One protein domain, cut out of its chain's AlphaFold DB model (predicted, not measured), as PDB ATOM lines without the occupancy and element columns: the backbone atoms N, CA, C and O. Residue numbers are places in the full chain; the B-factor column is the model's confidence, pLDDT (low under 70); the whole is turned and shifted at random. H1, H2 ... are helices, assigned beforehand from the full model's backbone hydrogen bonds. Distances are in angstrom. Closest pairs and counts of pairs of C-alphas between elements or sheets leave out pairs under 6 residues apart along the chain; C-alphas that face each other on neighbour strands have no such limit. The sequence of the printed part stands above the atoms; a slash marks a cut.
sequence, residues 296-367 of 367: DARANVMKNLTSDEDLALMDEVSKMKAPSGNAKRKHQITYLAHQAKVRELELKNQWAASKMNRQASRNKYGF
ATOM      1  N   ASP A 296     123.383 133.667 148.536       81.19
ATOM      2  CA  ASP A 296     124.521 133.938 149.419       81.19
ATOM      3  C   ASP A 296     125.585 134.756 148.665       81.19
ATOM      4  O   ASP A 296     126.469 134.220 147.987       81.19
ATOM      5  N   ALA A 297     125.484 136.084 148.776       78.38
ATOM      6  CA  ALA A 297     126.428 137.033 148.197       78.38
ATOM      7  C   ALA A 297     127.875 136.703 148.587       78.38
ATOM      8  O   ALA A 297     128.786 136.808 147.761       78.38
ATOM      9  N   ARG A 298     128.092 136.210 149.813       78.19
ATOM     10  CA  ARG A 298     129.411 135.779 150.273       78.19
ATOM     11  C   ARG A 298     129.877 134.539 149.522       78.19
ATOM     12  O   ARG A 298     131.031 134.501 149.110       78.19
ATOM     13  N   ALA A 299     129.011 133.553 149.289       78.81
ATOM     14  CA  ALA A 299     129.363 132.387 148.479       78.81
ATOM     15  C   ALA A 299     129.700 132.771 147.032       78.81
ATOM     16  O   ALA A 299     130.653 132.233 146.473       78.81
ATOM     17  N   ASN A 300     128.978 133.719 146.432       77.06
ATOM     18  CA  ASN A 300     129.274 134.185 145.073       77.06
ATOM     19  C   ASN A 300     130.588 134.972 145.004       77.06
ATOM     20  O   ASN A 300     131.378 134.761 144.085       77.06
ATOM     21  N   VAL A 301     130.882 135.819 145.990       81.88
ATOM     22  CA  VAL A 301     132.187 136.493 146.090       81.88
ATOM     23  C   VAL A 301     133.308 135.472 146.299       81.88
ATOM     24  O   VAL A 301     134.312 135.522 145.599       81.88
ATOM     25  N   MET A 302     133.125 134.492 147.187       77.19
ATOM     26  CA  MET A 302     134.115 133.436 147.438       77.19
ATOM     27  C   MET A 302     134.359 132.548 146.211       77.19
ATOM     28  O   MET A 302     135.501 132.158 145.969       77.19
ATOM     29  N   LYS A 303     133.323 132.264 145.412       75.62
ATOM     30  CA  LYS A 303     133.453 131.562 144.126       75.62
ATOM     31  C   LYS A 303     134.233 132.387 143.107       75.62
ATOM     32  O   LYS A 303     135.172 131.881 142.518       75.62
ATOM     33  N   ASN A 304     133.930 133.676 142.970       69.62
ATOM     34  CA  ASN A 304     134.682 134.553 142.068       69.62
ATOM     35  C   ASN A 304     136.142 134.766 142.515       69.62
ATOM     36  O   ASN A 304     137.018 134.976 141.679       69.62
ATOM     37  N   LEU A 305     136.418 134.703 143.823       73.62
ATOM     38  CA  LEU A 305     137.776 134.760 144.378       73.62
ATOM     39  C   LEU A 305     138.550 133.447 144.205       73.62
ATOM     40  O   LEU A 305     139.774 133.471 144.098       73.62
ATOM     41  N   THR A 306     137.850 132.313 144.194       68.25
ATOM     42  CA  THR A 306     138.435 130.986 143.984       68.25
ATOM     43  C   THR A 306     138.216 130.614 142.528       68.25
ATOM     44  O   THR A 306     137.310 129.848 142.226       68.25
ATOM     45  N   SER A 307     139.004 131.217 141.633       66.12
ATOM     46  CA  SER A 307     138.897 131.073 140.177       66.12
ATOM     47  C   SER A 307     138.452 129.661 139.777       66.12
ATOM     48  O   SER A 307     139.176 128.694 140.022       66.12
ATOM     49  N   ASP A 308     137.281 129.535 139.144       63.12
ATOM     50  CA  ASP A 308     136.722 128.238 138.724       63.12
ATOM     51  C   ASP A 308     137.700 127.445 137.838       63.12
ATOM     52  O   ASP A 308     137.705 126.217 137.841       63.12
ATOM     53  N   GLU A 309     138.581 128.146 137.118       68.75
ATOM     54  CA  GLU A 309     139.654 127.554 136.321       68.75
ATOM     55  C   GLU A 309     140.695 126.818 137.181       68.75
ATOM     56  O   GLU A 309     141.146 125.735 136.817       68.75
ATOM     57  N   ASP A 310     141.037 127.344 138.359       70.56
ATOM     58  CA  ASP A 310     141.974 126.694 139.280       70.56
ATOM     59  C   ASP A 310     141.355 125.442 139.887       70.56
ATOM     60  O   ASP A 310     142.004 124.397 139.958       70.56
ATOM     61  N   LEU A 311     140.077 125.520 140.258       72.25
ATOM     62  CA  LEU A 311     139.321 124.371 140.745       72.25
ATOM     63  C   LEU A 311     139.162 123.309 139.652       72.25
ATOM     64  O   LEU A 311     139.356 122.128 139.927       72.25
ATOM     65  N   ALA A 312     138.896 123.706 138.407       73.81
ATOM     66  CA  ALA A 312     138.813 122.789 137.274       73.81
ATOM     67  C   ALA A 312     140.155 122.097 136.993       73.81
ATOM     68  O   ALA A 312     140.189 120.889 136.743       73.81
ATOM     69  N   LEU A 313     141.272 122.826 137.088       73.94
ATOM     70  CA  LEU A 313     142.610 122.253 136.954       73.94
ATOM     71  C   LEU A 313     142.929 121.281 138.098       73.94
ATOM     72  O   LEU A 313     143.459 120.202 137.821       73.94
ATOM     73  N   MET A 314     142.573 121.606 139.345       72.31
ATOM     74  CA  MET A 314     142.706 120.705 140.505       72.31
ATOM     75  C   MET A 314     141.885 119.431 140.331       72.31
ATOM     76  O   MET A 314     142.378 118.324 140.559       72.31
ATOM     77  N   ASP A 315     140.639 119.578 139.895       76.12
ATOM     78  CA  ASP A 315     139.734 118.467 139.645       76.12
ATOM     79  C   ASP A 315     140.255 117.586 138.516       76.12
ATOM     80  O   ASP A 315     140.211 116.364 138.600       76.12
ATOM     81  N   GLU A 316     140.781 118.175 137.453       76.94
ATOM     82  CA  GLU A 316     141.284 117.405 136.326       76.94
ATOM     83  C   GLU A 316     142.635 116.740 136.648       76.94
ATOM     84  O   GLU A 316     142.841 115.588 136.265       76.94
ATOM     85  N   VAL A 317     143.526 117.388 137.414       78.81
ATOM     86  CA  VAL A 317     144.753 116.751 137.935       78.81
ATOM     87  C   VAL A 317     144.417 115.610 138.895       78.81
ATOM     88  O   VAL A 317     145.028 114.550 138.805       78.81
ATOM     89  N   SER A 318     143.444 115.789 139.790       75.12
ATOM     90  CA  SER A 318     143.057 114.756 140.764       75.12
ATOM     91  C   SER A 318     142.280 113.596 140.128       75.12
ATOM     92  O   SER A 318     142.463 112.442 140.526       75.12
ATOM     93  N   LYS A 319     141.462 113.865 139.100       78.19
ATOM     94  CA  LYS A 319     140.758 112.839 138.307       78.19
ATOM     95  C   LYS A 319     141.708 112.078 137.383       78.19
ATOM     96  O   LYS A 319     141.484 110.891 137.120       78.19
ATOM     97  N   MET A 320     142.775 112.712 136.891       73.44
ATOM     98  CA  MET A 320     143.814 112.009 136.143       73.44
ATOM     99  C   MET A 320     144.633 111.132 137.093       73.44
ATOM    100  O   MET A 320     145.510 111.582 137.820       73.44
ATOM    101  N   LYS A 321     144.368 109.823 137.060       77.94
ATOM    102  CA  LYS A 321     145.175 108.833 137.778       77.94
ATOM    103  C   LYS A 321     146.655 109.022 137.437       77.94
ATOM    104  O   LYS A 321     147.013 109.002 136.257       77.94
ATOM    105  N   ALA A 322     147.491 109.142 138.472       81.56
ATOM    106  CA  ALA A 322     148.923 109.388 138.336       81.56
ATOM    107  C   ALA A 322     149.541 108.510 137.229       81.56
ATOM    108  O   ALA A 322     149.337 107.285 137.219       81.56
ATOM    109  N   PRO A 323     150.270 109.106 136.270       82.50
ATOM    110  CA  PRO A 323     150.705 108.392 135.087       82.50
ATOM    111  C   PRO A 323     151.666 107.263 135.471       82.50
ATOM    112  O   PRO A 323     152.703 107.469 136.098       82.50
ATOM    113  N   SER A 324     151.308 106.040 135.069       85.69
ATOM    114  CA  SER A 324     152.099 104.823 135.291       85.69
ATOM    115  C   SER A 324     153.532 104.958 134.751       85.69
ATOM    116  O   SER A 324     153.770 105.622 133.742       85.69
ATOM    117  N   GLY A 325     154.494 104.222 135.320       84.88
ATOM    118  CA  GLY A 325     155.855 104.125 134.768       84.88
ATOM    119  C   GLY A 325     155.906 103.646 133.305       84.88
ATOM    120  O   GLY A 325     156.834 103.983 132.567       84.88
ATOM    121  N   ASN A 326     154.883 102.923 132.833       83.50
ATOM    122  CA  ASN A 326     154.731 102.604 131.411       83.50
ATOM    123  C   ASN A 326     154.323 103.818 130.568       83.50
ATOM    124  O   ASN A 326     154.765 103.912 129.426       83.50
ATOM    125  N   ALA A 327     153.551 104.760 131.116       87.31
ATOM    126  CA  ALA A 327     153.227 106.012 130.441       87.31
ATOM    127  C   ALA A 327     154.485 106.863 130.245       87.31
ATOM    128  O   ALA A 327     154.725 107.337 129.143       87.31
ATOM    129  N   LYS A 328     155.375 106.923 131.242       88.75
ATOM    130  CA  LYS A 328     156.675 107.595 131.091       88.75
ATOM    131  C   LYS A 328     157.519 107.030 129.935       88.75
ATOM    132  O   LYS A 328     158.231 107.784 129.283       88.75
ATOM    133  N   ARG A 329     157.445 105.715 129.676       91.25
ATOM    134  CA  ARG A 329     158.250 105.035 128.637       91.25
ATOM    135  C   ARG A 329     157.589 104.964 127.259       91.25
ATOM    136  O   ARG A 329     158.286 105.084 126.262       91.25
ATOM    137  N   LYS A 330     156.282 104.696 127.193       95.12
ATOM    138  CA  LYS A 330     155.548 104.446 125.936       95.12
ATOM    139  C   LYS A 330     154.598 105.576 125.552       95.12
ATOM    140  O   LYS A 330     154.348 105.779 124.373       95.12
ATOM    141  N   HIS A 331     154.076 106.309 126.533       92.81
ATOM    142  CA  HIS A 331     153.090 107.376 126.340       92.81
ATOM    143  C   HIS A 331     153.654 108.708 126.843       92.81
ATOM    144  O   HIS A 331     153.067 109.373 127.698       92.81
ATOM    145  N   GLN A 332     154.835 109.068 126.328       92.56
ATOM    146  CA  GLN A 332     155.610 110.224 126.781       92.56
ATOM    147  C   GLN A 332     154.798 111.520 126.718       92.56
ATOM    148  O   GLN A 332     154.878 112.319 127.641       92.56
ATOM    149  N   ILE A 333     153.979 111.699 125.678       93.44
ATOM    150  CA  ILE A 333     153.127 112.885 125.520       93.44
ATOM    151  C   ILE A 333     152.126 112.982 126.675       93.44
ATOM    152  O   ILE A 333     152.050 114.015 127.326       93.44
ATOM    153  N   THR A 334     151.412 111.897 126.991       92.44
ATOM    154  CA  THR A 334     150.457 111.862 128.110       92.44
ATOM    155  C   THR A 334     151.148 112.120 129.447       92.44
ATOM    156  O   THR A 334     150.637 112.871 130.274       92.44
ATOM    157  N   TYR A 335     152.328 111.529 129.656       93.81
ATOM    158  CA  TYR A 335     153.123 111.772 130.858       93.81
ATOM    159  C   TYR A 335     153.555 113.241 130.968       93.81
ATOM    160  O   TYR A 335     153.415 113.833 132.035       93.81
ATOM    161  N   LEU A 336     154.042 113.839 129.875       94.81
ATOM    162  CA  LEU A 336     154.455 115.242 129.838       94.81
ATOM    163  C   LEU A 336     153.272 116.193 130.023       94.81
ATOM    164  O   LEU A 336     153.418 117.166 130.749       94.81
ATOM    165  N   ALA A 337     152.112 115.900 129.435       93.12
ATOM    166  CA  ALA A 337     150.901 116.695 129.618       93.12
ATOM    167  C   ALA A 337     150.466 116.707 131.089       93.12
ATOM    168  O   ALA A 337     150.290 117.772 131.673       93.12
ATOM    169  N   HIS A 338     150.401 115.533 131.725       92.00
ATOM    170  CA  HIS A 338     150.120 115.441 133.157       92.00
ATOM    171  C   HIS A 338     151.185 116.171 133.988       92.00
ATOM    172  O   HIS A 338     150.864 116.904 134.918       92.00
ATOM    173  N   GLN A 339     152.468 115.998 133.658       93.31
ATOM    174  CA  GLN A 339     153.560 116.658 134.369       93.31
ATOM    175  C   GLN A 339     153.510 118.187 134.226       93.31
ATOM    176  O   GLN A 339     153.805 118.893 135.188       93.31
ATOM    177  N   ALA A 340     153.151 118.698 133.048       93.62
ATOM    178  CA  ALA A 340     152.970 120.122 132.801       93.62
ATOM    179  C   ALA A 340     151.799 120.666 133.621       93.62
ATOM    180  O   ALA A 340     151.978 121.647 134.333       93.62
ATOM    181  N   LYS A 341     150.662 119.963 133.616       91.75
ATOM    182  CA  LYS A 341     149.470 120.328 134.391       91.75
ATOM    183  C   LYS A 341     149.749 120.388 135.899       91.75
ATOM    184  O   LYS A 341     149.362 121.338 136.569       91.75
ATOM    185  N   VAL A 342     150.492 119.413 136.430       90.56
ATOM    186  CA  VAL A 342     150.928 119.417 137.839       90.56
ATOM    187  C   VAL A 342     151.855 120.600 138.140       90.56
ATOM    188  O   VAL A 342     151.710 121.239 139.177       90.56
ATOM    189  N   ARG A 343     152.800 120.919 137.245       93.88
ATOM    190  CA  ARG A 343     153.711 122.060 137.442       93.88
ATOM    191  C   ARG A 343     153.021 123.409 137.344       93.88
ATOM    192  O   ARG A 343     153.383 124.313 138.083       93.88
ATOM    193  N   GLU A 344     152.074 123.558 136.428       92.31
ATOM    194  CA  GLU A 344     151.264 124.770 136.300       92.31
ATOM    195  C   GLU A 344     150.544 125.071 137.615       92.31
ATOM    196  O   GLU A 344     150.614 126.182 138.136       92.31
ATOM    197  N   LEU A 345     149.935 124.039 138.185       90.25
ATOM    198  CA  LEU A 345     149.245 124.092 139.462       90.25
ATOM    199  C   LEU A 345     150.189 124.441 140.624       90.25
ATOM    200  O   LEU A 345     149.877 125.306 141.443       90.25
ATOM    201  N   GLU A 346     151.374 123.831 140.673       92.50
ATOM    202  CA  GLU A 346     152.406 124.166 141.662       92.50
ATOM    203  C   GLU A 346     152.880 125.624 141.531       92.50
ATOM    204  O   GLU A 346     152.983 126.331 142.533       92.50
ATOM    205  N   LEU A 347     153.117 126.104 140.307       95.31
ATOM    206  CA  LEU A 347     153.523 127.486 140.040       95.31
ATOM    207  C   LEU A 347     152.434 128.487 140.424       95.31
ATOM    208  O   LEU A 347     152.750 129.514 141.026       95.31
ATOM    209  N   LYS A 348     151.162 128.191 140.132       90.88
ATOM    210  CA  LYS A 348     150.027 129.007 140.586       90.88
ATOM    211  C   LYS A 348     149.995 129.102 142.109       90.88
ATOM    212  O   LYS A 348     149.920 130.209 142.640       90.88
ATOM    213  N   ASN A 349     150.166 127.982 142.811       90.56
ATOM    214  CA  ASN A 349     150.228 127.970 144.275       90.56
ATOM    215  C   ASN A 349     151.429 128.768 144.811       90.56
ATOM    216  O   ASN A 349     151.275 129.554 145.746       90.56
ATOM    217  N   GLN A 350     152.614 128.628 144.208       95.75
ATOM    218  CA  GLN A 350     153.799 129.413 144.577       95.75
ATOM    219  C   GLN A 350     153.593 130.911 144.332       95.75
ATOM    220  O   GLN A 350     154.000 131.743 145.146       95.75
ATOM    221  N   TRP A 351     152.943 131.276 143.228       94.25
ATOM    222  CA  TRP A 351     152.665 132.668 142.903       94.25
ATOM    223  C   TRP A 351     151.632 133.274 143.853       94.25
ATOM    224  O   TRP A 351     151.853 134.373 144.370       94.25
ATOM    225  N   ALA A 352     150.566 132.533 144.163       92.25
ATOM    226  CA  ALA A 352     149.579 132.906 145.170       92.25
ATOM    227  C   ALA A 352     150.230 133.087 146.551       92.25
ATOM    228  O   ALA A 352     150.026 134.120 147.190       92.25
ATOM    229  N   ALA A 353     151.095 132.159 146.971       94.81
ATOM    230  CA  ALA A 353     151.850 132.266 148.219       94.81
ATOM    231  C   ALA A 353     152.805 133.472 148.220       94.81
ATOM    232  O   ALA A 353     152.882 134.200 149.208       94.81
ATOM    233  N   SER A 354     153.497 133.743 147.108       96.81
ATOM    234  CA  SER A 354     154.365 134.922 146.971       96.81
ATOM    235  C   SER A 354     153.568 136.223 147.083       96.81
ATOM    236  O   SER A 354     153.983 137.152 147.780       96.81
ATOM    237  N   LYS A 355     152.396 136.282 146.443       96.06
ATOM    238  CA  LYS A 355     151.480 137.423 146.519       96.06
ATOM    239  C   LYS A 355     150.963 137.619 147.945       96.06
ATOM    240  O   LYS A 355     151.031 138.735 148.456       96.06
ATOM    241  N   MET A 356     150.540 136.542 148.604       93.38
ATOM    242  CA  MET A 356     150.113 136.564 150.003       93.38
ATOM    243  C   MET A 356     151.247 137.022 150.924       93.38
ATOM    244  O   MET A 356     151.022 137.867 151.781       93.38
ATOM    245  N   ASN A 357     152.477 136.540 150.727       95.88
ATOM    246  CA  ASN A 357     153.622 136.941 151.543       95.88
ATOM    247  C   ASN A 357     153.985 138.425 151.351       95.88
ATOM    248  O   ASN A 357     154.327 139.115 152.311       95.88
ATOM    249  N   ARG A 358     153.868 138.946 150.122       95.62
ATOM    250  CA  ARG A 358     154.022 140.385 149.850       95.62
ATOM    251  C   ARG A 358     152.940 141.200 150.547       95.62
ATOM    252  O   ARG A 358     153.261 142.197 151.179       95.62
ATOM    253  N   GLN A 359     151.685 140.759 150.479       94.94
ATOM    254  CA  GLN A 359     150.585 141.416 151.180       94.94
ATOM    255  C   GLN A 359     150.773 141.356 152.700       94.94
ATOM    256  O   GLN A 359     150.621 142.372 153.362       94.94
ATOM    257  N   ALA A 360     151.174 140.211 153.251       95.00
ATOM    258  CA  ALA A 360     151.472 140.058 154.672       95.00
ATOM    259  C   ALA A 360     152.625 140.972 155.112       95.00
ATOM    260  O   ALA A 360     152.537 141.606 156.159       95.00
ATOM    261  N   SER A 361     153.676 141.097 154.295       96.06
ATOM    262  CA  SER A 361     154.786 142.022 154.552       96.06
ATOM    263  C   SER A 361     154.324 143.479 154.501       96.06
ATOM    264  O   SER A 361     154.640 144.240 155.410       96.06
ATOM    265  N   ARG A 362     153.513 143.855 153.506       96.06
ATOM    266  CA  ARG A 362     152.918 145.194 153.422       96.06
ATOM    267  C   ARG A 362     152.009 145.489 154.611       96.06
ATOM    268  O   ARG A 362     152.080 146.569 155.167       96.06
ATOM    269  N   ASN A 363     151.204 144.528 155.058       95.12
ATOM    270  CA  ASN A 363     150.357 144.697 156.240       95.12
ATOM    271  C   ASN A 363     151.194 144.817 157.522       95.12
ATOM    272  O   ASN A 363     150.827 145.550 158.431       95.12
ATOM    273  N   LYS A 364     152.322 144.100 157.599       97.38
ATOM    274  CA  LYS A 364     153.217 144.124 158.759       97.38
ATOM    275  C   LYS A 364     154.053 145.402 158.843       97.38
ATOM    276  O   LYS A 364     154.351 145.845 159.947       97.38
ATOM    277  N   TYR A 365     154.469 145.952 157.705       96.62
ATOM    278  CA  TYR A 365     155.450 147.040 157.656       96.62
ATOM    279  C   TYR A 365     154.949 148.328 156.984       96.62
ATOM    280  O   TYR A 365     155.652 149.332 157.016       96.62
ATOM    281  N   GLY A 366     153.752 148.324 156.402       92.56
ATOM    282  CA  GLY A 366     153.066 149.513 155.895       92.56
ATOM    283  C   GLY A 366     153.613 150.127 154.601       92.56
ATOM    284  O   GLY A 366     153.177 151.224 154.265       92.56
ATOM    285  N   PHE A 367     154.535 149.470 153.881       72.56
ATOM    286  CA  PHE A 367     155.137 149.973 152.633       72.56
ATOM    287  C   PHE A 367     154.710 149.208 151.374       72.56
ATOM    288  O   PHE A 367     154.552 147.963 151.438       72.56
TER     289      PHE A 367
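AT A GLANCE: This is residues 296 to 367 of the 367 residues of the protein "DgyrCDS2402" of Dimorphilus gyrociliatus (UniProt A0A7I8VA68). One long helix, H4, makes the length; H2 packs aslant on its residues 338 to 345, H3 makes a corner at its first end, and H1 splays away from it, with residues 296 to 302 standing free. The printed part has 72 residues, with four named helices in the order H1, H2, H3, H4 that hold 61 of them, and no named strand; its class is all helix. The whole is only just extended, close to loose, with radius of gyration of the C-alphas 17.2 A, and flat, spanning 54 by 33 by 13 A.

HOW THE PARTS SIT: Start at H4, residues 332 to 365. With residues 338 to 345 alone it touches H2, residues 308 to 319, at a steep tilt of 45 degrees, opposite ways; the closest C-alphas, Val 317 and Val 342, are 6.7 A apart. H3, residues 325 to 330, and H4 only just touch, only at the corner, with 3 pairs of C-alphas within 8 A; the closest, Lys 328 and Tyr 335, are 5.5 A apart. H1, residues 297 to 305, is apart from H4 and meets H2 only through their link. In the four helices every O i to N i+4 pair is within hydrogen-bond range.

IN THESE COORDINATES: Find C-alpha 332 at (155.610, 110.224, 126.781); from there H4 runs 48.0 A to C-alpha 365 at (155.450, 147.040, 157.656). H2 measures 15.9 A, H1 12.2 A and H3 8.8 A.

THE WHOLE: The farthest C-alphas, Lys 330 and Gly 366, are 54.2 A apart. The printed part has no cut, its three links are tight, and pLDDT is under 70 at residues 304 and 306 to 309.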